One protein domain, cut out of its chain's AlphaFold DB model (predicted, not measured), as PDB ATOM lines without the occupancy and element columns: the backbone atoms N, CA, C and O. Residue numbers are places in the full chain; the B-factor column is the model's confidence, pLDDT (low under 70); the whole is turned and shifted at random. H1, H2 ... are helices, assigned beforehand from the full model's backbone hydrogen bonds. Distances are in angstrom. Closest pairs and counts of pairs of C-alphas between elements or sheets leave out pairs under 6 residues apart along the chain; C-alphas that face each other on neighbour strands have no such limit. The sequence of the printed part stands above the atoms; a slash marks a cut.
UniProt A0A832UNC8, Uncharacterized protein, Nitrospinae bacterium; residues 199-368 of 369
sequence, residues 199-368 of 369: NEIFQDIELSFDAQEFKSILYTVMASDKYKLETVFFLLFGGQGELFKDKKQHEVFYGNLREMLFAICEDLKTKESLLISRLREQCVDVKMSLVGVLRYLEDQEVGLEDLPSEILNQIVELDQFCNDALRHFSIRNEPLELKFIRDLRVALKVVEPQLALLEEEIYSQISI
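Overview. This is residues 199 to 368 of the 369 residues of an uncharacterized protein of Nitrospinae bacterium (UniProt A0A832UNC8). The longest helix, H7, packs with H5 and H6 in a bundle of three whose centres make a triangle, each running against the one before it in the chain. H2 crosses H5 on one side of this bundle and makes a corner with H6, its residues 212 to 217 meeting residues 323 to 327 of H6, with the shorter H3 packed on H5 nearby and the long H4 on the far side of H2 from the bundle; the short H1 is near H2 and H4. The printed part has 170 residues, with seven named helices, H1 to H7 in order, and no named strand; its class is all helix. It is compact, with a radius of gyration of the C-alphas of 16.7 A and spans of 49 by 45 by 27 A.

Along the chain. Find C-alpha 338 at (-84.266, 101.471, 18.669); from there H7, residues 338 to 366, runs 41.4 A, with a kink of 34 degrees near residue 349, to C-alpha 366 at (-116.514, 95.785, -6.610). H5, residues 274 to 299, is 36.2 A long, and H6, residues 309 to 328, is 28.9 A. H4, residues 247 to 268, is 31.1 A, and H2, residues 211 to 223, is 18.0 A. Look for H3 at residues 229 to 237, and for H1 at residues 199 to 204, beginning at C-alpha 199 (-85.373, 85.029, -4.890).

Arrangement. Start in the bundle: H7 touches H5 at a shallow tilt of 23 degrees, the same way, with the closest C-alphas, Val 293 and Glu 359, 6.7 A apart. H6 and H7 form a hairpin at a shallow tilt of 34.6 degrees, only just short of steep; the closest C-alphas are Leu 318 and Val 351, at 7.2 A. H5 and H6 are a hairpin too, at 36 degrees, only just steep, closest at the C-alphas of Lys 287 and Cys 322, 6.0 A. Moving outward, H2 touches H5 at a steep tilt of 66 degrees, with C-alphas Ile 217 and Val 284 closest at 6.0 A. It touches H6 with residues 212 to 217 alone, closest at C-alphas Glu 213 and Leu 326, 5.2 A. H3 touches H5, with C-alphas Leu 235 and Gly 292 closest at 7.1 A. H4 touches H2 with residues 260 to 268 alone, closest at C-alphas Tyr 219 and Ile 264, 6.5 A, and is apart from H5, H6 and H7. H1 is close to but not clearly touching H2, with C-alphas Asn 199 and Ala 211 closest at 5.4 A. Every O i to N i+4 pair is within hydrogen-bond range in H1 to H5; H6 has 15 of 16 and H7 22 of 25.

Size, cuts and confidence. The C-alphas farthest apart, Thr 270 and Ile 368, are 49.6 A apart. The printed part has no cut and no long link. Confidence is under 70 at residues 238 to 242, 297 to 309, 312 and 364 to 368.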
ATOM      1  N   ASN A 199     -85.099  83.744  -4.243       88.56
ATOM      2  CA  ASN A 199     -85.373  85.029  -4.890       88.56
ATOM      3  C   ASN A 199     -85.450  84.913  -6.414       88.56
ATOM      4  O   ASN A 199     -86.350  85.481  -7.020       88.56
ATOM      5  N   GLU A 200     -84.517  84.186  -7.028       88.25
ATOM      6  CA  GLU A 200     -84.515  83.983  -8.481       88.25
ATOM      7  C   GLU A 200     -85.734  83.170  -8.918       88.25
ATOM      8  O   GLU A 200     -86.359  83.500  -9.921       88.25
ATOM      9  N   ILE A 201     -86.125  82.165  -8.125       84.62
ATOM     10  CA  ILE A 201     -87.357  81.406  -8.359       84.62
ATOM     11  C   ILE A 201     -88.571  82.331  -8.230       84.62
ATOM     12  O   ILE A 201     -89.359  82.389  -9.162       84.62
ATOM     13  N   PHE A 202     -88.709  83.087  -7.135       85.94
ATOM     14  CA  PHE A 202     -89.857  83.975  -6.884       85.94
ATOM     15  C   PHE A 202     -90.036  85.029  -7.973       85.94
ATOM     16  O   PHE A 202     -91.162  85.285  -8.389       85.94
ATOM     17  N   GLN A 203     -88.935  85.591  -8.474       84.12
ATOM     18  CA  GLN A 203     -88.959  86.523  -9.600       84.12
ATOM     19  C   GLN A 203     -89.384  85.855 -10.913       84.12
ATOM     20  O   GLN A 203     -90.049  86.493 -11.726       84.12
ATOM     21  N   ASP A 204     -88.997  84.597 -11.135       82.50
ATOM     22  CA  ASP A 204     -89.360  83.839 -12.336       82.50
ATOM     23  C   ASP A 204     -90.838  83.428 -12.355       82.50
ATOM     24  O   ASP A 204     -91.449  83.406 -13.419       82.50
ATOM     25  N   ILE A 205     -91.413  83.147 -11.181       78.00
ATOM     26  CA  ILE A 205     -92.839  82.817 -11.007       78.00
ATOM     27  C   ILE A 205     -93.706  84.041 -10.647       78.00
ATOM     28  O   ILE A 205     -94.850  83.876 -10.240       78.00
ATOM     29  N   GLU A 206     -93.157  85.252 -10.795       76.94
ATOM     30  CA  GLU A 206     -93.852  86.542 -10.643       76.94
ATOM     31  C   GLU A 206     -94.549  86.754  -9.279       76.94
ATOM     32  O   GLU A 206     -95.613  87.365  -9.196       76.94
ATOM     33  N   LEU A 207     -93.945  86.288  -8.178       78.38
ATOM     34  CA  LEU A 207     -94.474  86.550  -6.833       78.38
ATOM     35  C   LEU A 207     -94.247  88.002  -6.391       78.38
ATOM     36  O   LEU A 207     -93.194  88.592  -6.632       78.38
ATOM     37  N   SER A 208     -95.213  88.544  -5.646       74.19
ATOM     38  CA  SER A 208     -95.217  89.911  -5.096       74.19
ATOM     39  C   SER A 208     -94.401  90.080  -3.805       74.19
ATOM     40  O   SER A 208     -94.575  91.046  -3.061       74.19
ATOM     41  N   PHE A 209     -93.535  89.121  -3.491       82.31
ATOM     42  CA  PHE A 209     -92.694  89.146  -2.302       82.31
ATOM     43  C   PHE A 209     -91.354  88.473  -2.574       82.31
ATOM     44  O   PHE A 209     -91.231  87.579  -3.414       82.31
ATOM     45  N   ASP A 210     -90.337  88.896  -1.831       87.31
ATOM     46  CA  ASP A 210     -89.009  88.293  -1.893       87.31
ATOM     47  C   ASP A 210     -88.792  87.250  -0.778       87.31
ATOM     48  O   ASP A 210     -89.615  87.043   0.116       87.31
ATOM     49  N   ALA A 211     -87.666  86.546  -0.832       89.69
ATOM     50  CA  ALA A 211     -87.315  85.495   0.114       89.69
ATOM     51  C   ALA A 211     -87.078  86.013   1.539       89.69
ATOM     52  O   ALA A 211     -87.251  85.244   2.484       89.69
ATOM     53  N   GLN A 212     -86.678  87.277   1.724       91.25
ATOM     54  CA  GLN A 212     -86.499  87.855   3.060       91.25
ATOM     55  C   GLN A 212     -87.852  88.166   3.691       91.25
ATOM     56  O   GLN A 212     -88.090  87.807   4.845       91.25
ATOM     57  N   GLU A 213     -88.750  88.766   2.915       90.69
ATOM     58  CA  GLU A 213     -90.135  88.997   3.305       90.69
ATOM     59  C   GLU A 213     -90.837  87.677   3.645       90.69
ATOM     60  O   GLU A 213     -91.390  87.519   4.737       90.69
ATOM     61  N   PHE A 214     -90.710  86.682   2.768       90.62
ATOM     62  CA  PHE A 214     -91.251  85.345   2.989       90.62
ATOM     63  C   PHE A 214     -90.693  84.687   4.257       90.62
ATOM     64  O   PHE A 214     -91.445  84.121   5.054       90.62
ATOM     65  N   LYS A 215     -89.384  84.815   4.511       92.94
ATOM     66  CA  LYS A 215     -88.754  84.312   5.739       92.94
ATOM     67  C   LYS A 215     -89.348  84.962   6.996       92.94
ATOM     68  O   LYS A 215     -89.590  84.270   7.985       92.94
ATOM     69  N   SER A 216     -89.618  86.266   6.967       93.12
ATOM     70  CA  SER A 216     -90.245  86.995   8.081       93.12
ATOM     71  C   SER A 216     -91.690  86.580   8.336       93.12
ATOM     72  O   SER A 216     -92.100  86.460   9.497       93.12
ATOM     73  N   ILE A 217     -92.444  86.295   7.273       91.69
ATOM     74  CA  ILE A 217     -93.775  85.693   7.383       91.69
ATOM     75  C   ILE A 217     -93.659  84.325   8.066       91.69
ATOM     76  O   ILE A 217     -94.325  84.088   9.074       91.69
ATOM     77  N   LEU A 218     -92.746  83.460   7.610       90.62
ATOM     78  CA  LEU A 218     -92.546  82.129   8.194       90.62
ATOM     79  C   LEU A 218     -92.144  82.170   9.675       90.62
ATOM     80  O   LEU A 218     -92.681  81.384  10.453       90.62
ATOM     81  N   TYR A 219     -91.283  83.101  10.110       91.56
ATOM     82  CA  TYR A 219     -90.988  83.261  11.542       91.56
ATOM     83  C   TYR A 219     -92.248  83.525  12.371       91.56
ATOM     84  O   TYR A 219     -92.357  83.030  13.488       91.56
ATOM     85  N   THR A 220     -93.190  84.312  11.852       91.81
ATOM     86  CA  THR A 220     -94.440  84.629  12.557       91.81
ATOM     87  C   THR A 220     -95.387  83.439  12.559       91.81
ATOM     88  O   THR A 220     -95.906  83.074  13.611       91.81
ATOM     89  N   VAL A 221     -95.566  82.799  11.404       88.38
ATOM     90  CA  VAL A 221     -96.479  81.660  11.234       88.38
ATOM     91  C   VAL A 221     -96.031  80.451  12.050       88.38
ATOM     92  O   VAL A 221     -96.859  79.761  12.628       88.38
ATOM     93  N   MET A 222     -94.725  80.204  12.142       86.12
ATOM     94  CA  MET A 222     -94.188  79.080  12.916       86.12
ATOM     95  C   MET A 222     -94.112  79.359  14.423       86.12
ATOM     96  O   MET A 222     -94.015  78.417  15.205       86.12
ATOM     97  N   ALA A 223     -94.119  80.629  14.837       86.12
ATOM     98  CA  ALA A 223     -94.032  81.022  16.245       86.12
ATOM     99  C   ALA A 223     -95.395  81.314  16.897       86.12
ATOM    100  O   ALA A 223     -95.436  81.555  18.104       86.12
ATOM    101  N   SER A 224     -96.484  81.340  16.125       81.38
ATOM    102  CA  SER A 224     -97.814  81.744  16.585       81.38
ATOM    103  C   SER A 224     -98.890  80.762  16.133       81.38
ATOM    104  O   SER A 224     -98.979  80.433  14.956       81.38
ATOM    105  N   ASP A 225     -99.785  80.389  17.050       79.69
ATOM    106  CA  ASP A 225    -100.952  79.545  16.755       79.69
ATOM    107  C   ASP A 225    -102.046  80.289  15.960       79.69
ATOM    108  O   ASP A 225    -103.041  79.692  15.543       79.69
ATOM    109  N   LYS A 226    -101.889  81.608  15.764       85.81
ATOM    110  CA  LYS A 226    -102.833  82.455  15.020       85.81
ATOM    111  C   LYS A 226    -102.948  82.046  13.552       85.81
ATOM    112  O   LYS A 226    -104.024  82.160  12.969       85.81
ATOM    113  N   TYR A 227    -101.853  81.578  12.957       83.69
ATOM    114  CA  TYR A 227    -101.778  81.267  11.536       83.69
ATOM    115  C   TYR A 227    -101.671  79.764  11.318       83.69
ATOM    116  O   TYR A 227    -100.895  79.075  11.974       83.69
ATOM    117  N   LYS A 228    -102.404  79.254  10.328       83.69
ATOM    118  CA  LYS A 228    -102.184  77.902   9.812       83.69
ATOM    119  C   LYS A 228    -101.232  77.985   8.632       83.69
ATOM    120  O   LYS A 228    -101.506  78.719   7.681       83.69
ATOM    121  N   LEU A 229    -100.134  77.233   8.693       76.56
ATOM    122  CA  LEU A 229     -99.102  77.223   7.655       76.56
ATOM    123  C   LEU A 229     -99.716  76.945   6.279       76.56
ATOM    124  O   LEU A 229     -99.435  77.658   5.323       76.56
ATOM    125  N   GLU A 230    -100.623  75.975   6.193       75.19
ATOM    126  CA  GLU A 230    -101.291  75.603   4.946       75.19
ATOM    127  C   GLU A 230    -102.113  76.760   4.365       75.19
ATOM    128  O   GLU A 230    -102.064  76.997   3.161       75.19
ATOM    129  N   THR A 231    -102.829  77.511   5.208       79.12
ATOM    130  CA  THR A 231    -103.630  78.669   4.781       79.12
ATOM    131  C   THR A 231    -102.744  79.806   4.280       79.12
ATOM    132  O   THR A 231    -103.060  80.423   3.268       79.12
ATOM    133  N   VAL A 232    -101.614  80.055   4.946       80.25
ATOM    134  CA  VAL A 232    -100.652  81.083   4.524       80.25
ATOM    135  C   VAL A 232    -100.031  80.713   3.180       80.25
ATOM    136  O   VAL A 232     -99.973  81.544   2.281       80.25
ATOM    137  N   PHE A 233     -99.608  79.457   3.016       79.50
ATOM    138  CA  PHE A 233     -99.074  78.974   1.742       79.50
ATOM    139  C   PHE A 233    -100.117  79.050   0.626       79.50
ATOM    140  O   PHE A 233     -99.792  79.485  -0.474       79.50
ATOM    141  N   PHE A 234    -101.365  78.668   0.906       77.56
ATOM    142  CA  PHE A 234    -102.454  78.781  -0.060       77.56
ATOM    143  C   PHE A 234    -102.668  80.232  -0.507       77.56
ATOM    144  O   PHE A 234    -102.771  80.490  -1.703       77.56
ATOM    145  N   LEU A 235    -102.681  81.179   0.437       80.19
ATOM    146  CA  LEU A 235    -102.886  82.594   0.136       80.19
ATOM    147  C   LEU A 235    -101.722  83.190  -0.673       80.19
ATOM    148  O   LEU A 235    -101.941  83.879  -1.668       80.19
ATOM    149  N   LEU A 236    -100.482  82.911  -0.263       78.62
ATOM    150  CA  LEU A 236     -99.292  83.478  -0.899       78.62
ATOM    151  C   LEU A 236     -99.058  82.913  -2.299       78.62
ATOM    152  O   LEU A 236     -98.775  83.673  -3.222       78.62
ATOM    153  N   PHE A 237     -99.203  81.600  -2.475       75.00
ATOM    154  CA  PHE A 237     -98.837  80.929  -3.722       75.00
ATOM    155  C   PHE A 237    -100.021  80.638  -4.648       75.00
ATOM    156  O   PHE A 237     -99.787  80.188  -5.761       75.00
ATOM    157  N   GLY A 238    -101.260  80.927  -4.234       62.31
ATOM    158  CA  GLY A 238    -102.447  80.749  -5.069       62.31
ATOM    159  C   GLY A 238    -102.746  79.267  -5.255       62.31
ATOM    160  O   GLY A 238    -102.090  78.552  -6.015       62.31
ATOM    161  N   GLY A 239    -103.721  78.751  -4.514       51.97
ATOM    162  CA  GLY A 239    -104.114  77.362  -4.681       51.97
ATOM    163  C   GLY A 239    -104.641  77.089  -6.086       51.97
ATOM    164  O   GLY A 239    -105.684  77.608  -6.448       51.97
ATOM    165  N   GLN A 240    -103.971  76.172  -6.794       39.78
ATOM    166  CA  GLN A 240    -104.320  75.595  -8.104       39.78
ATOM    167  C   GLN A 240    -103.765  76.325  -9.342       39.78
ATOM    168  O   GLN A 240    -104.476  76.989 -10.084       39.78
ATOM    169  N   GLY A 241    -102.493  76.052  -9.642       48.12
ATOM    170  CA  GLY A 241    -101.876  76.225 -10.960       48.12
ATOM    171  C   GLY A 241    -100.542  75.473 -11.047       48.12
ATOM    172  O   GLY A 241     -99.962  75.126 -10.013       48.12
ATOM    173  N   GLU A 242    -100.029  75.213 -12.258       59.47
ATOM    174  CA  GLU A 242     -98.608  74.872 -12.458       59.47
ATOM    175  C   GLU A 242     -97.769  76.135 -12.182       59.47
ATOM    176  O   GLU A 242     -97.278  76.785 -13.098       59.47
ATOM    177  N   LEU A 243     -97.660  76.519 -10.901       72.62
ATOM    178  CA  LEU A 243     -96.875  77.673 -10.430       72.62
ATOM    179  C   LEU A 243     -95.421  77.586 -10.912       72.62
ATOM    180  O   LEU A 243     -94.769  78.586 -11.181       72.62
ATOM    181  N   PHE A 244     -94.919  76.359 -11.014       76.44
ATOM    182  CA  PHE A 244     -93.588  76.051 -11.500       76.44
ATOM    183  C   PHE A 244     -93.662  75.560 -12.938       76.44
ATOM    184  O   PHE A 244     -94.548  74.782 -13.291       76.44
ATOM    185  N   LYS A 245     -92.655  75.915 -13.735       81.56
ATOM    186  CA  LYS A 245     -92.531  75.469 -15.125       81.56
ATOM    187  C   LYS A 245     -92.452  73.950 -15.265       81.56
ATOM    188  O   LYS A 245     -92.947  73.389 -16.237       81.56
ATOM    189  N   ASP A 246     -91.741  73.288 -14.353       80.38
ATOM    190  CA  ASP A 246     -91.546  71.844 -14.382       80.38
ATOM    191  C   ASP A 246     -91.269  71.258 -12.986       80.38
ATOM    192  O   ASP A 246     -91.080  71.956 -11.984       80.38
ATOM    193  N   LYS A 247     -91.213  69.923 -12.931       82.94
ATOM    194  CA  LYS A 247     -90.919  69.171 -11.706       82.94
ATOM    195  C   LYS A 247     -89.550  69.521 -11.107       82.94
ATOM    196  O   LYS A 247     -89.380  69.428  -9.895       82.94
ATOM    197  N   LYS A 248     -88.574  69.911 -11.930       84.75
ATOM    198  CA  LYS A 248     -87.218  70.222 -11.472       84.75
ATOM    199  C   LYS A 248     -87.203  71.547 -10.711       84.75
ATOM    200  O   LYS A 248     -86.626  71.604  -9.629       84.75
ATOM    201  N   GLN A 249     -87.878  72.576 -11.224       82.12
ATOM    202  CA  GLN A 249     -88.046  73.853 -10.526       82.12
ATOM    203  C   GLN A 249     -88.805  73.682  -9.211       82.12
ATOM    204  O   GLN A 249     -88.378  74.202  -8.180       82.12
ATOM    205  N   HIS A 250     -89.855  72.862  -9.219       82.31
ATOM    206  CA  HIS A 250     -90.583  72.492  -8.008       82.31
ATOM    207  C   HIS A 250     -89.673  71.802  -6.967       82.31
ATOM    208  O   HIS A 250     -89.660  72.187  -5.800       82.31
ATOM    209  N   GLU A 251     -88.889  70.790  -7.356       80.38
ATOM    210  CA  GLU A 251     -87.975  70.086  -6.437       80.38
ATOM    211  C   GLU A 251     -86.916  71.020  -5.828       80.38
ATOM    212  O   GLU A 251     -86.659  70.941  -4.623       80.38
ATOM    213  N   VAL A 252     -86.345  71.929  -6.624       83.50
ATOM    214  CA  VAL A 252     -85.363  72.916  -6.141       83.50
ATOM    215  C   VAL A 252     -86.005  73.912  -5.172       83.50
ATOM    216  O   VAL A 252     -85.442  74.163  -4.106       83.50
ATOM    217  N   PHE A 253     -87.203  74.420  -5.482       85.12
ATOM    218  CA  PHE A 253     -87.951  75.293  -4.573       85.12
ATOM    219  C   PHE A 253     -88.161  74.636  -3.201       85.12
ATOM    220  O   PHE A 253     -87.804  75.220  -2.177       85.12
ATOM    221  N   TYR A 254     -88.676  73.401  -3.166       82.12
ATOM    222  CA  TYR A 254     -88.915  72.696  -1.901       82.12
ATOM    223  C   TYR A 254     -87.624  72.311  -1.168       82.12
ATOM    224  O   TYR A 254     -87.628  72.232   0.064       82.12
ATOM    225  N   GLY A 255     -86.522  72.093  -1.893       79.25
ATOM    226  CA  GLY A 255     -85.189  71.936  -1.310       79.25
ATOM    227  C   GLY A 255     -84.769  73.186  -0.536       79.25
ATOM    228  O   GLY A 255     -84.543  73.111   0.674       79.25
ATOM    229  N   ASN A 256     -84.781  74.341  -1.203       84.25
ATOM    230  CA  ASN A 256     -84.419  75.623  -0.594       84.25
ATOM    231  C   ASN A 256     -85.371  76.010   0.555       84.25
ATOM    232  O   ASN A 256     -84.940  76.512   1.596       84.25
ATOM    233  N   LEU A 257     -86.674  75.743   0.403       83.31
ATOM    234  CA  LEU A 257     -87.670  75.975   1.449       83.31
ATOM    235  C   LEU A 257     -87.373  75.142   2.703       83.31
ATOM    236  O   LEU A 257     -87.465  75.653   3.818       83.31
ATOM    237  N   ARG A 258     -86.999  73.866   2.542       83.62
ATOM    238  CA  ARG A 258     -86.668  72.990   3.674       83.62
ATOM    239  C   ARG A 258     -85.463  73.511   4.452       83.62
ATOM    240  O   ARG A 258     -85.493  73.482   5.681       83.62
ATOM    241  N   GLU A 259     -84.434  73.987   3.757       88.12
ATOM    242  CA  GLU A 259     -83.260  74.591   4.393       88.12
ATOM    243  C   GLU A 259     -83.638  75.847   5.190       88.12
ATOM    244  O   GLU A 259     -83.251  75.978   6.354       88.12
ATOM    245  N   MET A 260     -84.468  76.725   4.614       87.00
ATOM    246  CA  MET A 260     -84.973  77.918   5.299       87.00
ATOM    247  C   MET A 260     -85.796  77.563   6.547       87.00
ATOM    248  O   MET A 260     -85.557  78.128   7.614       87.00
ATOM    249  N   LEU A 261     -86.731  76.614   6.441       86.19
ATOM    250  CA  LEU A 261     -87.558  76.166   7.567       86.19
ATOM    251  C   LEU A 261     -86.714  75.545   8.685       86.19
ATOM    252  O   LEU A 261     -86.978  75.790   9.859       86.19
ATOM    253  N   PHE A 262     -85.681  74.771   8.336       87.06
ATOM    254  CA  PHE A 262     -84.763  74.207   9.323       87.06
ATOM    255  C   PHE A 262     -84.010  75.308  10.082       87.06
ATOM    256  O   PHE A 262     -83.970  75.280  11.311       87.06
ATOM    257  N   ALA A 263     -83.486  76.311   9.370       88.56
ATOM    258  CA  ALA A 263     -82.828  77.457   9.995       88.56
ATOM    259  C   ALA A 263     -83.781  78.227  10.931       88.56
ATOM    260  O   ALA A 263     -83.420  78.529  12.065       88.56
ATOM    261  N   ILE A 264     -85.025  78.466  10.497       88.25
ATOM    262  CA  ILE A 264     -86.055  79.111  11.326       88.25
ATOM    263  C   ILE A 264     -86.340  78.289  12.591       88.25
ATOM    264  O   ILE A 264     -86.376  78.853  13.683       88.25
ATOM    265  N   CYS A 265     -86.508  76.968  12.474       87.81
ATOM    266  CA  CYS A 265     -86.722  76.084  13.623       87.81
ATOM    267  C   CYS A 265     -85.582  76.165  14.646       87.81
ATOM    268  O   CYS A 265     -85.848  76.194  15.848       87.81
ATOM    269  N   GLU A 266     -84.327  76.198  14.190       89.06
ATOM    270  CA  GLU A 266     -83.173  76.363  15.080       89.06
ATOM    271  C   GLU A 266     -83.181  77.735  15.766       89.06
ATOM    272  O   GLU A 266     -83.040  77.805  16.990       89.06
ATOM    273  N   ASP A 267     -83.445  78.810  15.023       88.00
ATOM    274  CA  ASP A 267     -83.516  80.163  15.582       88.00
ATOM    275  C   ASP A 267     -84.640  80.293  16.621       88.00
ATOM    276  O   ASP A 267     -84.456  80.908  17.678       88.00
ATOM    277  N   LEU A 268     -85.812  79.702  16.362       86.31
ATOM    278  CA  LEU A 268     -86.990  79.751  17.241       86.31
ATOM    279  C   LEU A 268     -86.792  79.034  18.585       86.31
ATOM    280  O   LEU A 268     -87.530  79.319  19.530       86.31
ATOM    281  N   LYS A 269     -85.761  78.191  18.738       87.00
ATOM    282  CA  LYS A 269     -85.370  77.654  20.058       87.00
ATOM    283  C   LYS A 269     -84.894  78.754  21.008       87.00
ATOM    284  O   LYS A 269     -84.952  78.586  22.227       87.00
ATOM    285  N   THR A 270     -84.415  79.875  20.469       85.19
ATOM    286  CA  THR A 270     -83.990  81.034  21.258       85.19
ATOM    287  C   THR A 270     -85.142  82.016  21.457       85.19
ATOM    288  O   THR A 270     -85.852  82.399  20.519       85.19
ATOM    289  N   LYS A 271     -85.325  82.457  22.705       82.00
ATOM    290  CA  LYS A 271     -86.437  83.334  23.085       82.00
ATOM    291  C   LYS A 271     -86.315  84.703  22.413       82.00
ATOM    292  O   LYS A 271     -85.296  85.375  22.543       82.00
ATOM    293  N   GLU A 272     -87.377  85.130  21.736       85.56
ATOM    294  CA  GLU A 272     -87.484  86.473  21.164       85.56
ATOM    295  C   GLU A 272     -88.007  87.495  22.177       85.56
ATOM    296  O   GLU A 272     -88.733  87.165  23.118       85.56
ATOM    297  N   SER A 273     -87.679  88.765  21.950       86.00
ATOM    298  CA  SER A 273     -88.384  89.867  22.596       86.00
ATOM    299  C   SER A 273     -89.841  89.911  22.131       86.00
ATOM    300  O   SER A 273     -90.108  90.052  20.939       86.00
ATOM    301  N   LEU A 274     -90.778  89.894  23.084       86.19
ATOM    302  CA  LEU A 274     -92.222  89.992  22.825       86.19
ATOM    303  C   LEU A 274     -92.596  91.245  22.012       86.19
ATOM    304  O   LEU A 274     -93.568  91.266  21.267       86.19
ATOM    305  N   LEU A 275     -91.825  92.320  22.178       86.88
ATOM    306  CA  LEU A 275     -92.033  93.566  21.454       86.88
ATOM    307  C   LEU A 275     -91.698  93.414  19.966       86.88
ATOM    308  O   LEU A 275     -92.427  93.932  19.129       86.88
ATOM    309  N   ILE A 276     -90.614  92.704  19.654       87.88
ATOM    310  CA  ILE A 276     -90.168  92.446  18.280       87.88
ATOM    311  C   ILE A 276     -91.117  91.463  17.605       87.88
ATOM    312  O   ILE A 276     -91.576  91.738  16.499       87.88
ATOM    313  N   SER A 277     -91.483  90.380  18.298       89.00
ATOM    314  CA  SER A 277     -92.430  89.396  17.768       89.00
ATOM    315  C   SER A 277     -93.781  90.036  17.446       89.00
ATOM    316  O   SER A 277     -94.333  89.778  16.384       89.00
ATOM    317  N   ARG A 278     -94.280  90.927  18.315       89.69
ATOM    318  CA  ARG A 278     -95.549  91.635  18.102       89.69
ATOM    319  C   ARG A 278     -95.493  92.622  16.937       89.69
ATOM    320  O   ARG A 278     -96.446  92.690  16.177       89.69
ATOM    321  N   LEU A 279     -94.403  93.379  16.792       89.75
ATOM    322  CA  LEU A 279     -94.246  94.290  15.651       89.75
ATOM    323  C   LEU A 279     -94.162  93.519  14.331       89.75
ATOM    324  O   LEU A 279     -94.818  93.904  13.369       89.75
ATOM    325  N   ARG A 280     -93.412  92.408  14.305       93.06
ATOM    326  CA  ARG A 280     -93.366  91.521  13.138       93.06
ATOM    327  C   ARG A 280     -94.752  90.963  12.821       93.06
ATOM    328  O   ARG A 280     -95.145  90.985  11.663       93.06
ATOM    329  N   GLU A 281     -95.494  90.507  13.831       93.50
ATOM    330  CA  GLU A 281     -96.852  89.989  13.646       93.50
ATOM    331  C   GLU A 281     -97.787  91.028  13.020       93.50
ATOM    332  O   GLU A 281     -98.474  90.691  12.066       93.50
ATOM    333  N   GLN A 282     -97.754  92.285  13.476       92.56
ATOM    334  CA  GLN A 282     -98.561  93.363  12.891       92.56
ATOM    335  C   GLN A 282     -98.186  93.647  11.430       92.56
ATOM    336  O   GLN A 282     -99.061  93.836  10.593       92.56
ATOM    337  N   CYS A 283     -96.894  93.645  11.087       93.44
ATOM    338  CA  CYS A 283     -96.472  93.785   9.691       93.44
ATOM    339  C   CYS A 283     -96.947  92.607   8.826       93.44
ATOM    340  O   CYS A 283     -97.365  92.814   7.689       93.44
ATOM    341  N   VAL A 284     -96.906  91.383   9.363       93.44
ATOM    342  CA  VAL A 284     -97.440  90.200   8.675       93.44
ATOM    343  C   VAL A 284     -98.957  90.303   8.519       93.44
ATOM    344  O   VAL A 284     -99.443  90.011   7.437       93.44
ATOM    345  N   ASP A 285     -99.697  90.773   9.527       93.00
ATOM    346  CA  ASP A 285    -101.145  91.004   9.421       93.00
ATOM    347  C   ASP A 285    -101.472  91.955   8.262       93.00
ATOM    348  O   ASP A 285    -102.320  91.637   7.428       93.00
ATOM    349  N   VAL A 286    -100.760  93.086   8.170       92.00
ATOM    350  CA  VAL A 286    -100.941  94.060   7.082       92.00
ATOM    351  C   VAL A 286    -100.622  93.426   5.726       92.00
ATOM    352  O   VAL A 286    -101.442  93.511   4.814       92.00
ATOM    353  N   LYS A 287     -99.483  92.731   5.589       92.44
ATOM    354  CA  LYS A 287     -99.105  92.083   4.321       92.44
ATOM    355  C   LYS A 287    -100.101  91.002   3.911       92.44
ATOM    356  O   LYS A 287    -100.476  90.934   2.748       92.44
ATOM    357  N   MET A 288    -100.539  90.161   4.846       90.38
ATOM    358  CA  MET A 288    -101.490  89.081   4.568       90.38
ATOM    359  C   MET A 288    -102.856  89.626   4.157       90.38
ATOM    360  O   MET A 288    -103.481  89.071   3.258       90.38
ATOM    361  N   SER A 289    -103.285  90.726   4.768       90.56
ATOM    362  CA  SER A 289    -104.520  91.423   4.403       90.56
ATOM    363  C   SER A 289    -104.411  92.043   3.008       90.56
ATOM    364  O   SER A 289    -105.272  91.808   2.166       90.56
ATOM    365  N   LEU A 290    -103.288  92.707   2.699       87.69
ATOM    366  CA  LEU A 290    -103.018  93.247   1.365       87.69
ATOM    367  C   LEU A 290    -102.984  92.150   0.288       87.69
ATOM    368  O   LEU A 290    -103.607  92.293  -0.757       87.69
ATOM    369  N   VAL A 291    -102.312  91.023   0.547       85.69
ATOM    370  CA  VAL A 291    -102.345  89.862  -0.359       85.69
ATOM    371  C   VAL A 291    -103.771  89.319  -0.484       85.69
ATOM    372  O   VAL A 291    -104.174  88.945  -1.578       85.69
ATOM    373  N   GLY A 292    -104.551  89.309   0.600       84.94
ATOM    374  CA  GLY A 292    -105.971  88.954   0.580       84.94
ATOM    375  C   GLY A 292    -106.794  89.836  -0.358       84.94
ATOM    376  O   GLY A 292    -107.546  89.307  -1.169       84.94
ATOM    377  N   VAL A 293    -106.588  91.154  -0.316       82.00
ATOM    378  CA  VAL A 293    -107.197  92.109  -1.254       82.00
ATOM    379  C   VAL A 293    -106.793  91.797  -2.693       82.00
ATOM    380  O   VAL A 293    -107.651  91.725  -3.565       82.00
ATOM    381  N   LEU A 294    -105.504  91.561  -2.953       80.31
ATOM    382  CA  LEU A 294    -105.020  91.226  -4.298       80.31
ATOM    383  C   LEU A 294    -105.613  89.913  -4.822       80.31
ATOM    384  O   LEU A 294    -105.980  89.831  -5.989       80.31
ATOM    385  N   ARG A 295    -105.747  88.901  -3.957       76.31
ATOM    386  CA  ARG A 295    -106.408  87.634  -4.299       76.31
ATOM    387  C   ARG A 295    -107.895  87.821  -4.549       76.31
ATOM    388  O   ARG A 295    -108.412  87.243  -5.489       76.31
ATOM    389  N   TYR A 296    -108.561  88.662  -3.765       77.94
ATOM    390  CA  TYR A 296    -109.952  89.014  -4.017       77.94
ATOM    391  C   TYR A 296    -110.123  89.690  -5.383       77.94
ATOM    392  O   TYR A 296    -111.022  89.321  -6.128       77.94
ATOM    393  N   LEU A 297    -109.250  90.637  -5.739       67.38
ATOM    394  CA  LEU A 297    -109.256  91.269  -7.062       67.38
ATOM    395  C   LEU A 297    -109.056  90.239  -8.181       67.38
ATOM    396  O   LEU A 297    -109.820  90.233  -9.141       67.38
ATOM    397  N   GLU A 298    -108.090  89.332  -8.014       68.00
ATOM    398  CA  GLU A 298    -107.839  88.229  -8.947       68.00
ATOM    399  C   GLU A 298    -109.060  87.301  -9.085       68.00
ATOM    400  O   GLU A 298    -109.450  86.974 -10.205       68.00
ATOM    401  N   ASP A 299    -109.710  86.941  -7.973       67.88
ATOM    402  CA  ASP A 299    -110.933  86.126  -7.941       67.88
ATOM    403  C   ASP A 299    -112.125  86.823  -8.624       67.88
ATOM    404  O   ASP A 299    -113.045  86.152  -9.094       67.88
ATOM    405  N   GLN A 300    -112.132  88.158  -8.662       63.62
ATOM    406  CA  GLN A 300    -113.124  88.966  -9.381       63.62
ATOM    407  C   GLN A 300    -112.698  89.304 -10.821       63.62
ATOM    408  O   GLN A 300    -113.378  90.085 -11.483       63.62
ATOM    409  N   GLU A 301    -111.591  88.734 -11.311       60.47
ATOM    410  CA  GLU A 301    -111.011  89.019 -12.633       60.47
ATOM    411  C   GLU A 301    -110.683  90.514 -12.856       60.47
ATOM    412  O   GLU A 301    -110.655  90.988 -13.992       60.47
ATOM    413  N   VAL A 302    -110.412  91.261 -11.778       57.78
ATOM    414  CA  VAL A 302    -110.023  92.680 -11.811       57.78
ATOM    415  C   VAL A 302    -108.499  92.786 -11.776       57.78
ATOM    416  O   VAL A 302    -107.855  92.384 -10.802       57.78
ATOM    417  N   GLY A 303    -107.910  93.341 -12.836       58.91
ATOM    418  CA  GLY A 303    -106.484  93.634 -12.896       58.91
ATOM    419  C   GLY A 303    -106.113  94.841 -12.035       58.91
ATOM    420  O   GLY A 303    -106.939  95.701 -11.729       58.91
ATOM    421  N   LEU A 304    -104.835  94.954 -11.669       62.03
ATOM    422  CA  LEU A 304    -104.345  96.159 -10.990       62.03
ATOM    423  C   LEU A 304    -104.489  97.385 -11.899       62.03
ATOM    424  O   LEU A 304    -104.836  98.463 -11.438       62.03
ATOM    425  N   GLU A 305    -104.284  97.215 -13.200       58.53
ATOM    426  CA  GLU A 305    -104.484  98.246 -14.217       58.53
ATOM    427  C   GLU A 305    -105.914  98.805 -14.290       58.53
ATOM    428  O   GLU A 305    -106.095  99.908 -14.809       58.53
ATOM    429  N   ASP A 306    -106.905  98.079 -13.768       55.03
ATOM    430  CA  ASP A 306    -108.312  98.489 -13.765       55.03
ATOM    431  C   ASP A 306    -108.662  99.376 -12.558       55.03
ATOM    432  O   ASP A 306    -109.728  99.998 -12.521       55.03
ATOM    433  N   LEU A 307    -107.770  99.457 -11.565       56.81
ATOM    434  CA  LEU A 307    -107.982 100.245 -10.359       56.81
ATOM    435  C   LEU A 307    -107.664 101.736 -10.580       56.81
ATOM    436  O   LEU A 307    -106.719 102.084 -11.296       56.81
ATOM    437  N   PRO A 308    -108.384 102.647  -9.899       68.50
ATOM    438  CA  PRO A 308    -108.009 104.053  -9.820       68.50
ATOM    439  C   PRO A 308    -106.564 104.235  -9.348       68.50
ATOM    440  O   PRO A 308    -106.084 103.531  -8.456       68.50
ATOM    441  N   SER A 309    -105.879 105.237  -9.901       64.88
ATOM    442  CA  SER A 309    -104.471 105.514  -9.588       64.88
ATOM    443  C   SER A 309    -104.221 105.762  -8.098       64.88
ATOM    444  O   SER A 309    -103.174 105.405  -7.565       64.88
ATOM    445  N   GLU A 310    -105.202 106.332  -7.408       72.50
ATOM    446  CA  GLU A 310    -105.194 106.609  -5.981       72.50
ATOM    447  C   GLU A 310    -105.196 105.318  -5.155       72.50
ATOM    448  O   GLU A 310    -104.451 105.224  -4.182       72.50
ATOM    449  N   ILE A 311    -105.982 104.318  -5.568       74.06
ATOM    450  CA  ILE A 311    -106.043 102.994  -4.933       74.06
ATOM    451  C   ILE A 311    -104.744 102.231  -5.213       74.06
ATOM    452  O   ILE A 311    -104.152 101.659  -4.298       74.06
ATOM    453  N   LEU A 312    -104.242 102.287  -6.450       69.94
ATOM    454  CA  LEU A 312    -102.962 101.671  -6.811       69.94
ATOM    455  C   LEU A 312    -101.792 102.239  -6.015       69.94
ATOM    456  O   LEU A 312    -100.976 101.478  -5.503       69.94
ATOM    457  N   ASN A 313    -101.719 103.563  -5.880       74.94
ATOM    458  CA  ASN A 313    -100.672 104.208  -5.093       74.94
ATOM    459  C   ASN A 313    -100.740 103.770  -3.626       74.94
ATOM    460  O   ASN A 313     -99.702 103.471  -3.046       74.94
ATOM    461  N   GLN A 314    -101.940 103.650  -3.049       79.94
ATOM    462  CA  GLN A 314    -102.103 103.136  -1.687       79.94
ATOM    463  C   GLN A 314    -101.636 101.679  -1.559       79.94
ATOM    464  O   GLN A 314    -100.905 101.362  -0.623       79.94
ATOM    465  N   ILE A 315    -101.992 100.802  -2.505       78.69
ATOM    466  CA  ILE A 315    -101.513  99.409  -2.535       78.69
ATOM    467  C   ILE A 315     -99.981  99.369  -2.596       78.69
ATOM    468  O   ILE A 315     -99.362  98.647  -1.816       78.69
ATOM    469  N   VAL A 316     -99.364 100.160  -3.479       79.62
ATOM    470  CA  VAL A 316     -97.901 100.222  -3.638       79.62
ATOM    471  C   VAL A 316     -97.221 100.755  -2.377       79.62
ATOM    472  O   VAL A 316     -96.218 100.192  -1.944       79.62
ATOM    473  N   GLU A 317     -97.758 101.807  -1.758       82.38
ATOM    474  CA  GLU A 317     -97.223 102.367  -0.512       82.38
ATOM    475  C   GLU A 317     -97.295 101.358   0.643       82.38
ATOM    476  O   GLU A 317     -96.324 101.200   1.391       82.38
ATOM    477  N   LEU A 318     -98.416 100.644   0.772       85.69
ATOM    478  CA  LEU A 318     -98.603  99.602   1.783       85.69
ATOM    479  C   LEU A 318     -97.687  98.398   1.540       85.69
ATOM    480  O   LEU A 318     -97.097  97.877   2.491       85.69
ATOM    481  N   ASP A 319     -97.536  97.974   0.285       85.12
ATOM    482  CA  ASP A 319     -96.645  96.880  -0.094       85.12
ATOM    483  C   ASP A 319     -95.183  97.230   0.200       85.12
ATOM    484  O   ASP A 319     -94.471  96.460   0.849       85.12
ATOM    485  N   GLN A 320     -94.759  98.436  -0.185       85.88
ATOM    486  CA  GLN A 320     -93.407  98.920   0.065       85.88
ATOM    487  C   GLN A 320     -93.121  99.046   1.565       85.88
ATOM    488  O   GLN A 320     -92.064  98.611   2.026       85.88
ATOM    489  N   PHE A 321     -94.080  99.559   2.345       89.31
ATOM    490  CA  PHE A 321     -93.985  99.569   3.803       89.31
ATOM    491  C   PHE A 321     -93.784  98.156   4.371       89.31
ATOM    492  O   PHE A 321     -92.912  97.953   5.224       89.31
ATOM    493  N   CYS A 322     -94.567  97.177   3.905       88.62
ATOM    494  CA  CYS A 322     -94.451  95.791   4.350       88.62
ATOM    495  C   CYS A 322     -93.093  95.196   3.985       88.62
ATOM    496  O   CYS A 322     -92.447  94.606   4.850       88.62
ATOM    497  N   ASN A 323     -92.638  95.387   2.746       87.44
ATOM    498  CA  ASN A 323     -91.357  94.880   2.269       87.44
ATOM    499  C   ASN A 323     -90.198  95.429   3.117       87.44
ATOM    500  O   ASN A 323     -89.425  94.657   3.693       87.44
ATOM    501  N   ASP A 324     -90.134  96.753   3.280       87.62
ATOM    502  CA  ASP A 324     -89.080  97.416   4.048       87.62
ATOM    503  C   ASP A 324     -89.090  96.955   5.513       87.62
ATOM    504  O   ASP A 324     -88.049  96.580   6.063       87.62
ATOM    505  N   ALA A 325     -90.265  96.899   6.149       90.38
ATOM    506  CA  ALA A 325     -90.384  96.470   7.539       90.38
ATOM    507  C   ALA A 325     -90.040  94.982   7.730       90.38
ATOM    508  O   ALA A 325     -89.288  94.630   8.644       90.38
ATOM    509  N   LEU A 326     -90.568  94.097   6.880       92.62
ATOM    510  CA  LEU A 326     -90.387  92.651   7.001       92.62
ATOM    511  C   LEU A 326     -88.956  92.224   6.684       92.62
ATOM    512  O   LEU A 326     -88.461  91.307   7.340       92.62
ATOM    513  N   ARG A 327     -88.237  92.904   5.786       90.25
ATOM    514  CA  ARG A 327     -86.811  92.618   5.550       90.25
ATOM    515  C   ARG A 327     -85.971  92.741   6.815       90.25
ATOM    516  O   ARG A 327     -85.167  91.849   7.098       90.25
ATOM    517  N   HIS A 328     -86.212  93.771   7.626       89.31
ATOM    518  CA  HIS A 328     -85.524  93.956   8.908       89.31
ATOM    519  C   HIS A 328     -85.791  92.817   9.902       89.31
ATOM    520  O   HIS A 328     -84.927  92.483  10.709       89.31
ATOM    521  N   PHE A 329     -86.952  92.168   9.826       90.25
ATOM    522  CA  PHE A 329     -87.292  91.040  10.691       90.25
ATOM    523  C   PHE A 329     -86.775  89.677  10.204       90.25
ATOM    524  O   PHE A 329     -86.933  88.680  10.913       90.25
ATOM    525  N   SER A 330     -86.138  89.616   9.030       87.31
ATOM    526  CA  SER A 330     -85.702  88.354   8.412       87.31
ATOM    527  C   SER A 330     -84.425  87.773   9.041       87.31
ATOM    528  O   SER A 330     -84.077  86.606   8.810       87.31
ATOM    529  N   ILE A 331     -83.726  88.558   9.866       83.50
ATOM    530  CA  ILE A 331     -82.483  88.185  10.550       83.50
ATOM    531  C   ILE A 331     -82.678  88.377  12.059       83.50
ATOM    532  O   ILE A 331     -82.691  89.498  12.552       83.50
ATOM    533  N   ARG A 332     -82.800  87.281  12.822       77.44
ATOM    534  CA  ARG A 332     -82.967  87.348  14.292       77.44
ATOM    535  C   ARG A 332     -81.665  87.577  15.066       77.44
ATOM    536  O   ARG A 332     -81.714  87.997  16.218       77.44
ATOM    537  N   ASN A 333     -80.518  87.298  14.448       71.62
ATOM    538  CA  ASN A 333     -79.211  87.371  15.112       71.62
ATOM    539  C   ASN A 333     -78.673  88.803  15.245       71.62
ATOM    540  O   ASN A 333     -77.702  89.023  15.965       71.62
ATOM    541  N   GLU A 334     -79.309  89.770  14.584       75.50
ATOM    542  CA  GLU A 334     -78.922  91.175  14.631       75.50
ATOM    543  C   GLU A 334     -79.949  91.974  15.444       75.50
ATOM    544  O   GLU A 334     -81.153  91.895  15.183       75.50
ATOM    545  N   PRO A 335     -79.515  92.735  16.463       76.38
ATOM    546  CA  PRO A 335     -80.427  93.573  17.221       76.38
ATOM    547  C   PRO A 335     -80.938  94.717  16.343       76.38
ATOM    548  O   PRO A 335     -80.160  95.479  15.774       76.38
ATOM    549  N   LEU A 336     -82.259  94.873  16.291       84.56
ATOM    550  CA  LEU A 336     -82.894  95.983  15.589       84.56
ATOM    551  C   LEU A 336     -82.607  97.321  16.274       84.56
ATOM    552  O   LEU A 336     -82.632  97.438  17.503       84.56
ATOM    553  N   GLU A 337     -82.393  98.358  15.466       86.12
ATOM    554  CA  GLU A 337     -82.165  99.705  15.973       86.12
ATOM    555  C   GLU A 337     -83.399 100.242  16.715       86.12
ATOM    556  O   GLU A 337     -84.532 100.169  16.239       86.12
ATOM    557  N   LEU A 338     -83.183 100.871  17.877       84.25
ATOM    558  CA  LEU A 338     -84.266 101.471  18.669       84.25
ATOM    559  C   LEU A 338     -85.045 102.541  17.895       84.25
ATOM    560  O   LEU A 338     -86.243 102.715  18.124       84.25
ATOM    561  N   LYS A 339     -84.365 103.255  16.988       83.31
ATOM    562  CA  LYS A 339     -84.989 104.239  16.104       83.31
ATOM    563  C   LYS A 339     -85.989 103.559  15.169       83.31
ATOM    564  O   LYS A 339     -87.156 103.929  15.188       83.31
ATOM    565  N   PHE A 340     -85.563 102.507  14.468       85.25
ATOM    566  CA  PHE A 340     -86.432 101.708  13.603       85.25
ATOM    567  C   PHE A 340     -87.655 101.170  14.357       85.25
ATOM    568  O   PHE A 340     -88.786 101.372  13.928       85.25
ATOM    569  N   ILE A 341     -87.453 100.575  15.538       81.88
ATOM    570  CA  ILE A 341     -88.546 100.048  16.374       81.88
ATOM    571  C   ILE A 341     -89.573 101.138  16.726       81.88
ATOM    572  O   ILE A 341     -90.784 100.892  16.731       81.88
ATOM    573  N   ARG A 342     -89.097 102.339  17.072       78.62
ATOM    574  CA  ARG A 342     -89.956 103.473  17.420       78.62
ATOM    575  C   ARG A 342     -90.730 103.970  16.203       78.62
ATOM    576  O   ARG A 342     -91.935 104.185  16.326       78.62
ATOM    577  N   ASP A 343     -90.049 104.141  15.078       81.44
ATOM    578  CA  ASP A 343     -90.624 104.673  13.844       81.44
ATOM    579  C   ASP A 343     -91.665 103.695  13.279       81.44
ATOM    580  O   ASP A 343     -92.794 104.099  13.002       81.44
ATOM    581  N   LEU A 344     -91.358 102.394  13.267       85.31
ATOM    582  CA  LEU A 344     -92.279 101.340  12.841       85.31
ATOM    583  C   LEU A 344     -93.557 101.308  13.687       85.31
ATOM    584  O   LEU A 344     -94.659 101.221  13.154       85.31
ATOM    585  N   ARG A 345     -93.437 101.427  15.017       83.19
ATOM    586  CA  ARG A 345     -94.610 101.470  15.904       83.19
ATOM    587  C   ARG A 345     -95.519 102.662  15.602       83.19
ATOM    588  O   ARG A 345     -96.728 102.564  15.796       83.19
ATOM    589  N   VAL A 346     -94.947 103.804  15.225       82.25
ATOM    590  CA  VAL A 346     -95.730 104.989  14.850       82.25
ATOM    591  C   VAL A 346     -96.376 104.773  13.485       82.25
ATOM    592  O   VAL A 346     -97.571 105.024  13.361       82.25
ATOM    593  N   ALA A 347     -95.626 104.253  12.513       82.75
ATOM    594  CA  ALA A 347     -96.122 103.971  11.170       82.75
ATOM    595  C   ALA A 347     -97.293 102.976  11.178       82.75
ATOM    596  O   ALA A 347     -98.325 103.257  10.579       82.75
ATOM    597  N   LEU A 348     -97.205 101.885  11.949       79.25
ATOM    598  CA  LEU A 348     -98.282 100.890  12.061       79.25
ATOM    599  C   LEU A 348     -99.616 101.485  12.537       79.25
ATOM    600  O   LEU A 348    -100.668 101.059  12.079       79.25
ATOM    601  N   LYS A 349     -99.596 102.522  13.389       79.31
ATOM    602  CA  LYS A 349    -100.828 103.210  13.828       79.31
ATOM    603  C   LYS A 349    -101.531 103.987  12.715       79.31
ATOM    604  O   LYS A 349    -102.683 104.369  12.897       79.31
ATOM    605  N   VAL A 350    -100.818 104.293  11.637       82.44
ATOM    606  CA  VAL A 350    -101.337 104.998  10.460       82.44
ATOM    607  C   VAL A 350    -101.714 103.987   9.379       82.44
ATOM    608  O   VAL A 350    -102.803 104.074   8.822       82.44
ATOM    609  N   VAL A 351    -100.848 102.995   9.162       84.69
ATOM    610  CA  VAL A 351    -100.995 101.951   8.144       84.69
ATOM    611  C   VAL A 351    -102.192 101.034   8.411       84.69
ATOM    612  O   VAL A 351    -102.950 100.763   7.487       84.69
ATOM    613  N   GLU A 352    -102.407 100.583   9.655       79.25
ATOM    614  CA  GLU A 352    -103.526  99.680   9.983       79.25
ATOM    615  C   GLU A 352    -104.901 100.298   9.619       79.25
ATOM    616  O   GLU A 352    -105.670  99.648   8.909       79.25
ATOM    617  N   PRO A 353    -105.226 101.552  10.010       82.88
ATOM    618  CA  PRO A 353    -106.454 102.209   9.555       82.88
ATOM    619  C   PRO A 353    -106.527 102.451   8.044       82.88
ATOM    620  O   PRO A 353    -107.610 102.356   7.475       82.88
ATOM    621  N   GLN A 354    -105.406 102.790   7.399       82.25
ATOM    622  CA  GLN A 354    -105.371 103.026   5.950       82.25
ATOM    623  C   GLN A 354    -105.713 101.758   5.169       82.25
ATOM    624  O   GLN A 354    -106.528 101.813   4.255       82.25
ATOM    625  N   LEU A 355    -105.149 100.618   5.570       86.94
ATOM    626  CA  LEU A 355    -105.471  99.325   4.980       86.94
ATOM    627  C   LEU A 355    -106.958  98.980   5.152       86.94
ATOM    628  O   LEU A 355    -107.587  98.557   4.192       86.94
ATOM    629  N   ALA A 356    -107.538  99.204   6.335       86.12
ATOM    630  CA  ALA A 356    -108.959  98.927   6.563       86.12
ATOM    631  C   ALA A 356    -109.880  99.785   5.671       86.12
ATOM    632  O   ALA A 356    -110.888  99.294   5.168       86.12
ATOM    633  N   LEU A 357    -109.524 101.057   5.452       84.00
ATOM    634  CA  LEU A 357    -110.247 101.935   4.527       84.00
ATOM    635  C   LEU A 357    -110.104 101.469   3.074       84.00
ATOM    636  O   LEU A 357    -111.089 101.459   2.345       84.00
ATOM    637  N   LEU A 358    -108.898 101.056   2.676       81.06
ATOM    638  CA  LEU A 358    -108.624 100.517   1.345       81.06
ATOM    639  C   LEU A 358    -109.428  99.236   1.078       81.06
ATOM    640  O   LEU A 358    -110.021  99.092   0.013       81.06
ATOM    641  N   GLU A 359    -109.478  98.323   2.050       85.69
ATOM    642  CA  GLU A 359    -110.305  97.114   1.993       85.69
ATOM    643  C   GLU A 359    -111.783  97.460   1.799       85.69
ATOM    644  O   GLU A 359    -112.431  96.932   0.897       85.69
ATOM    645  N   GLU A 360    -112.321  98.372   2.613       83.00
ATOM    646  CA  GLU A 360    -113.716  98.805   2.512       83.00
ATOM    647  C   GLU A 360    -114.014  99.464   1.157       83.00
ATOM    648  O   GLU A 360    -115.048  99.186   0.542       83.00
ATOM    649  N   GLU A 361    -113.106 100.301   0.656       77.88
ATOM    650  CA  GLU A 361    -113.246 100.970  -0.636       77.88
ATOM    651  C   GLU A 361    -113.250  99.964  -1.795       77.88
ATOM    652  O   GLU A 361    -114.159  99.992  -2.626       77.88
ATOM    653  N   ILE A 362    -112.310  99.017  -1.809       71.12
ATOM    654  CA  ILE A 362    -112.228  97.981  -2.847       71.12
ATOM    655  C   ILE A 362    -113.445  97.053  -2.789       71.12
ATOM    656  O   ILE A 362    -114.096  96.814  -3.809       71.12
ATOM    657  N   TYR A 363    -113.806  96.553  -1.605       74.31
ATOM    658  CA  TYR A 363    -114.946  95.647  -1.474       74.31
ATOM    659  C   TYR A 363    -116.264  96.340  -1.813       74.31
ATOM    660  O   TYR A 363    -117.092  95.745  -2.499       74.31
ATOM    661  N   SER A 364    -116.473  97.592  -1.398       69.12
ATOM    662  CA  SER A 364    -117.717  98.317  -1.692       69.12
ATOM    663  C   SER A 364    -117.868  98.676  -3.169       69.12
ATOM    664  O   SER A 364    -118.978  98.594  -3.690       69.12
ATOM    665  N   GLN A 365    -116.784  99.031  -3.862       60.81
ATOM    666  CA  GLN A 365    -116.842  99.387  -5.282       60.81
ATOM    667  C   GLN A 365    -117.031  98.162  -6.184       60.81
ATOM    668  O   GLN A 365    -117.733  98.253  -7.190       60.81
ATOM    669  N   ILE A 366    -116.459  97.015  -5.806       52.22
ATOM    670  CA  ILE A 366    -116.514  95.785  -6.610       52.22
ATOM    671  C   ILE A 366    -117.766  94.951  -6.296       52.22
ATOM    672  O   ILE A 366    -118.338  94.353  -7.199       52.22
ATOM    673  N   SER A 367    -118.282  94.980  -5.060       41.41
ATOM    674  CA  SER A 367    -119.504  94.240  -4.675       41.41
ATOM    675  C   SER A 367    -120.820  94.846  -5.208       41.41
ATOM    676  O   SER A 367    -121.897  94.403  -4.807       41.41
ATOM    677  N   ILE A 368    -120.767  95.887  -6.051       33.34
ATOM    678  CA  ILE A 368    -121.945  96.602  -6.585       33.34
ATOM    679  C   ILE A 368    -122.329  96.169  -8.019       33.34
ATOM    680  O   ILE A 368    -123.329  96.667  -8.540       33.34
TER     681      ILE A 368